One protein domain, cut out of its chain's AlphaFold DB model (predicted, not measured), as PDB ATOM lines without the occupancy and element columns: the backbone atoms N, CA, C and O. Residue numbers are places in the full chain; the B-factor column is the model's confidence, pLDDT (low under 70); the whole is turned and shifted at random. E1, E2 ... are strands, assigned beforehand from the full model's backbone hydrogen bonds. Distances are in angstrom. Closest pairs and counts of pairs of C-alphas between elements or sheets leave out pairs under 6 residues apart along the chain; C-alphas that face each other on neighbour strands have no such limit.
ATOM      1  N   CYS A  89     -36.626  43.471 -30.881       84.06
ATOM      2  CA  CYS A  89     -35.625  44.066 -31.766       84.06
ATOM      3  C   CYS A  89     -34.246  43.475 -31.434       84.06
ATOM      4  O   CYS A  89     -33.848  43.481 -30.269       84.06
ATOM      5  N   ARG A  90     -33.531  42.953 -32.439       82.38
ATOM      6  CA  ARG A  90     -32.132  42.505 -32.299       82.38
ATOM      7  C   ARG A  90     -31.197  43.707 -32.227       82.38
ATOM      8  O   ARG A  90     -30.268  43.747 -31.429       82.38
ATOM      9  N   ASP A  91     -31.480  44.660 -33.101       81.44
ATOM     10  CA  ASP A  91     -30.811  45.932 -33.301       81.44
ATOM     11  C   ASP A  91     -31.826  46.905 -33.931       81.44
ATOM     12  O   ASP A  91     -33.017  46.599 -34.034       81.44
ATOM     13  N   GLU A  92     -31.372  48.086 -34.339       77.94
ATOM     14  CA  GLU A  92     -32.234  49.113 -34.928       77.94
ATOM     15  C   GLU A  92     -32.844  48.690 -36.275       77.94
ATOM     16  O   GLU A  92     -33.918  49.172 -36.617       77.94
ATOM     17  N   LYS A  93     -32.215  47.781 -37.032       82.62
ATOM     18  CA  LYS A  93     -32.621  47.398 -38.395       82.62
ATOM     19  C   LYS A  93     -33.333  46.044 -38.470       82.62
ATOM     20  O   LYS A  93     -34.078  45.820 -39.421       82.62
ATOM     21  N   TYR A  94     -33.141  45.154 -37.497       83.31
ATOM     22  CA  TYR A  94     -33.678  43.789 -37.536       83.31
ATOM     23  C   TYR A  94     -34.495  43.408 -36.300       83.31
ATOM     24  O   TYR A  94     -34.084  43.581 -35.150       83.31
ATOM     25  N   ARG A  95     -35.654  42.804 -36.563       86.75
ATOM     26  CA  ARG A  95     -36.583  42.240 -35.587       86.75
ATOM     27  C   ARG A  95     -36.419  40.722 -35.539       86.75
ATOM     28  O   ARG A  95     -36.541  40.040 -36.555       86.75
ATOM     29  N   MET A  96     -36.194  40.187 -34.346       84.19
ATOM     30  CA  MET A  96     -36.298  38.760 -34.078       84.19
ATOM     31  C   MET A  96     -37.765  38.359 -34.005       84.19
ATOM     32  O   MET A  96     -38.528  38.867 -33.184       84.19
ATOM     33  N   THR A  97     -38.132  37.385 -34.822       83.88
ATOM     34  CA  THR A  97     -39.340  36.573 -34.680       83.88
ATOM     35  C   THR A  97     -38.921  35.124 -34.419       83.88
ATOM     36  O   THR A  97     -37.742  34.779 -34.514       83.88
ATOM     37  N   PHE A  98     -39.867  34.258 -34.068       84.12
ATOM     38  CA  PHE A  98     -39.595  32.853 -33.766       84.12
ATOM     39  C   PHE A  98     -40.616  31.971 -34.482       84.12
ATOM     40  O   PHE A  98     -41.819  32.217 -34.402       84.12
ATOM     41  N   GLN A  99     -40.137  30.953 -35.194       78.88
ATOM     42  CA  GLN A  99     -40.997  30.023 -35.925       78.88
ATOM     43  C   GLN A  99     -41.710  29.079 -34.952       78.88
ATOM     44  O   GLN A  99     -41.086  28.548 -34.034       78.88
ATOM     45  N   SER A 100     -43.006  28.861 -35.180       77.00
ATOM     46  CA  SER A 100     -43.846  27.904 -34.454       77.00
ATOM     47  C   SER A 100     -44.405  26.863 -35.438       77.00
ATOM     48  O   SER A 100     -44.776  27.256 -36.551       77.00
ATOM     49  N   PRO A 101     -44.475  25.565 -35.082       70.75
ATOM     50  CA  PRO A 101     -44.099  24.972 -33.794       70.75
ATOM     51  C   PRO A 101     -42.580  24.801 -33.603       70.75
ATOM     52  O   PRO A 101     -41.822  24.650 -34.561       70.75
ATOM     53  N   GLY A 102     -42.144  24.805 -32.343       73.38
ATOM     54  CA  GLY A 102     -40.774  24.500 -31.920       73.38
ATOM     55  C   GLY A 102     -40.490  22.999 -31.749       73.38
ATOM     56  O   GLY A 102     -41.359  22.148 -31.936       73.38
ATOM     57  N   GLN A 103     -39.259  22.665 -31.353       76.38
ATOM     58  CA  GLN A 103     -38.792  21.294 -31.099       76.38
ATOM     59  C   GLN A 103     -38.475  21.072 -29.613       76.38
ATOM     60  O   GLN A 103     -37.902  21.941 -28.963       76.38
ATOM     61  N   CYS A 104     -38.825  19.898 -29.084       66.56
ATOM     62  CA  CYS A 104     -38.457  19.448 -27.737       66.56
ATOM     63  C   CYS A 104     -37.007  18.932 -27.717       66.56
ATOM     64  O   CYS A 104     -36.614  18.220 -28.642       66.56
ATOM     65  N   ASP A 105     -36.232  19.251 -26.677       69.75
ATOM     66  CA  ASP A 105     -34.907  18.663 -26.434       69.75
ATOM     67  C   ASP A 105     -34.916  17.543 -25.373       69.75
ATOM     68  O   ASP A 105     -35.899  17.342 -24.658       69.75
ATOM     69  N   ASP A 106     -33.800  16.815 -25.255       56.97
ATOM     70  CA  ASP A 106     -33.647  15.656 -24.356       56.97
ATOM     71  C   ASP A 106     -33.786  15.994 -22.852       56.97
ATOM     72  O   ASP A 106     -33.835  15.093 -22.015       56.97
ATOM     73  N   ALA A 107     -33.839  17.283 -22.492       60.31
ATOM     74  CA  ALA A 107     -34.083  17.765 -21.130       60.31
ATOM     75  C   ALA A 107     -35.555  18.160 -20.885       60.31
ATOM     76  O   ALA A 107     -35.912  18.518 -19.761       60.31
ATOM     77  N   GLY A 108     -36.411  18.091 -21.909       59.94
ATOM     78  CA  GLY A 108     -37.831  18.420 -21.824       59.94
ATOM     79  C   GLY A 108     -38.163  19.898 -22.053       59.94
ATOM     80  O   GLY A 108     -39.213  20.348 -21.590       59.94
ATOM     81  N   GLN A 109     -37.306  20.671 -22.733       71.44
ATOM     82  CA  GLN A 109     -37.579  22.078 -23.059       71.44
ATOM     83  C   GLN A 109     -37.877  22.305 -24.548       71.44
ATOM     84  O   GLN A 109     -37.233  21.746 -25.433       71.44
ATOM     85  N   CYS A 110     -38.842  23.188 -24.823       74.19
ATOM     86  CA  CYS A 110     -39.166  23.655 -26.171       74.19
ATOM     87  C   CYS A 110     -38.158  24.702 -26.664       74.19
ATOM     88  O   CYS A 110     -37.963  25.741 -26.029       74.19
ATOM     89  N   ARG A 111     -37.575  24.469 -27.841       78.81
ATOM     90  CA  ARG A 111     -36.705  25.398 -28.572       78.81
ATOM     91  C   ARG A 111     -37.389  25.855 -29.854       78.81
ATOM     92  O   ARG A 111     -37.890  25.036 -30.619       78.81
ATOM     93  N   PHE A 112     -37.366  27.157 -30.108       80.12
ATOM     94  CA  PHE A 112     -37.961  27.774 -31.294       80.12
ATOM     95  C   PHE A 112     -36.857  28.318 -32.198       80.12
ATOM     96  O   PHE A 112     -35.918  28.949 -31.709       80.12
ATOM     97  N   SER A 113     -36.960  28.088 -33.506       80.38
ATOM     98  CA  SER A 113     -35.991  28.613 -34.470       80.38
ATOM     99  C   SER A 113     -36.186  30.126 -34.636       80.38
ATOM    100  O   SER A 113     -37.276  30.542 -35.042       80.38
ATOM    101  N   PRO A 114     -35.177  30.965 -34.334       81.31
ATOM    102  CA  PRO A 114     -35.261  32.394 -34.600       81.31
ATOM    103  C   PRO A 114     -35.295  32.661 -36.111       81.31
ATOM    104  O   PRO A 114     -34.629  31.977 -36.889       81.31
ATOM    105  N   SER A 115     -36.055  33.675 -36.511       83.94
ATOM    106  CA  SER A 115     -36.159  34.167 -37.885       83.94
ATOM    107  C   SER A 115     -36.091  35.690 -37.871       83.94
ATOM    108  O   SER A 115     -36.724  36.333 -37.036       83.94
ATOM    109  N   GLU A 116     -35.323  36.272 -38.784       84.19
ATOM    110  CA  GLU A 116     -35.070  37.714 -38.805       84.19
ATOM    111  C   GLU A 116     -35.974  38.409 -39.827       84.19
ATOM    112  O   GLU A 116     -36.088  37.975 -40.971       84.19
ATOM    113  N   GLU A 117     -36.622  39.485 -39.394       83.88
ATOM    114  CA  GLU A 117     -37.441  40.375 -40.214       83.88
ATOM    115  C   GLU A 117     -36.737  41.737 -40.287       83.88
ATOM    116  O   GLU A 117     -36.338  42.299 -39.265       83.88
ATOM    117  N   GLU A 118     -36.527  42.258 -41.496       85.00
ATOM    118  CA  GLU A 118     -35.889  43.562 -41.695       85.00
ATOM    119  C   GLU A 118     -36.918  44.684 -41.503       85.00
ATOM    120  O   GLU A 118     -37.972  44.670 -42.134       85.00
ATOM    121  N   CYS A 119     -36.604  45.665 -40.653       83.06
ATOM    122  CA  CYS A 119     -37.404  46.862 -40.401       83.06
ATOM    123  C   CYS A 119     -36.737  48.081 -41.073       83.06
ATOM    124  O   CYS A 119     -35.861  48.695 -40.457       83.06
ATOM    125  N   PRO A 120     -37.134  48.488 -42.297       77.62
ATOM    126  CA  PRO A 120     -36.406  49.508 -43.065       77.62
ATOM    127  C   PRO A 120     -36.353  50.896 -42.409       77.62
ATOM    128  O   PRO A 120     -35.450  51.673 -42.702       77.62
ATOM    129  N   TYR A 121     -37.308  51.196 -41.522       74.69
ATOM    130  CA  TYR A 121     -37.476  52.499 -40.864       74.69
ATOM    131  C   TYR A 121     -37.231  52.454 -39.347       74.69
ATOM    132  O   TYR A 121     -37.626  53.362 -38.614       74.69
ATOM    133  N   GLY A 122     -36.577  51.392 -38.870       78.06
ATOM    134  CA  GLY A 122     -36.263  51.183 -37.461       78.06
ATOM    135  C   GLY A 122     -37.180  50.166 -36.776       78.06
ATOM    136  O   GLY A 122     -38.386  50.129 -37.027       78.06
ATOM    137  N   CYS A 123     -36.620  49.363 -35.873       81.44
ATOM    138  CA  CYS A 123     -37.355  48.521 -34.930       81.44
ATOM    139  C   CYS A 123     -37.455  49.213 -33.559       81.44
ATOM    140  O   CYS A 123     -36.467  49.736 -33.045       81.44
ATOM    141  N   ALA A 124     -38.638  49.201 -32.941       84.31
ATOM    142  CA  ALA A 124     -38.848  49.620 -31.556       84.31
ATOM    143  C   ALA A 124     -39.890  48.716 -30.878       84.31
ATOM    144  O   ALA A 124     -40.841  48.282 -31.519       84.31
ATOM    145  N   GLU A 125     -39.699  48.406 -29.591       80.81
ATOM    146  CA  GLU A 125     -40.647  47.636 -28.753       80.81
ATOM    147  C   GLU A 125     -41.129  46.287 -29.347       80.81
ATOM    148  O   GLU A 125     -42.178  45.768 -28.981       80.81
ATOM    149  N   GLY A 126     -40.346  45.682 -30.252       77.19
ATOM    150  CA  GLY A 126     -40.707  44.425 -30.920       77.19
ATOM    151  C   GLY A 126     -41.579  44.588 -32.173       77.19
ATOM    152  O   GLY A 126     -42.170  43.603 -32.629       77.19
ATOM    153  N   ALA A 127     -41.644  45.786 -32.763       81.94
ATOM    154  CA  ALA A 127     -42.315  46.083 -34.031       81.94
ATOM    155  C   ALA A 127     -41.463  46.988 -34.945       81.94
ATOM    156  O   ALA A 127     -40.623  47.755 -34.476       81.94
ATOM    157  N   CYS A 128     -41.692  46.918 -36.259       82.88
ATOM    158  CA  CYS A 128     -41.114  47.866 -37.215       82.88
ATOM    159  C   CYS A 128     -41.905  49.185 -37.224       82.88
ATOM    160  O   CYS A 128     -43.133  49.176 -37.115       82.88
ATOM    161  N   ARG A 129     -41.218  50.318 -37.399       82.31
ATOM    162  CA  ARG A 129     -41.851  51.635 -37.574       82.31
ATOM    163  C   ARG A 129     -42.485  51.779 -38.974       82.31
ATOM    164  O   ARG A 129     -41.945  51.223 -39.933       82.31
TER     165      ARG A 129
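This is residues 89 to 129 of the 722 residues of an uncharacterized protein of Deltaproteobacteria bacterium (UniProt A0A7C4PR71). Little regular structure is present: the model is a long, thin hairpin in which two short strands, E1 and E2, run side by side and residues 99 to 113 make a long loop at one end. At the other end the printed part runs on past E2 to Tyr 121 and folds back in a small turn, where residues 123 to 124 pair with residues 127 to 128, antiparallel. The 41 printed residues hold two named strands, E1 then E2, antiparallel, and no named helix; the class is all strand, with 10 residues in named elements. The whole is loose, radius of gyration of the C-alphas 13.0 A, a rod spanning 40 by 13 by 11 A.

E1, residues 94 to 98, and E2, residues 114 to 118, form an antiparallel hairpin at 147 degrees. N 95 and O 117 are 2.8 A apart, within hydrogen-bond range.

E1 begins at C-alpha 94 (-33.678, 43.789, -37.536) and is 13.0 A long. E2, 13.2 A, ends at C-alpha 118 (-35.889, 43.562, -41.695).

The C-alphas farthest apart, Asp 106 and Tyr 121, are 40.6 A apart. The printed part has no cut; the link E1 to E2 is long. Residues 104 to 108 are under pLDDT 70.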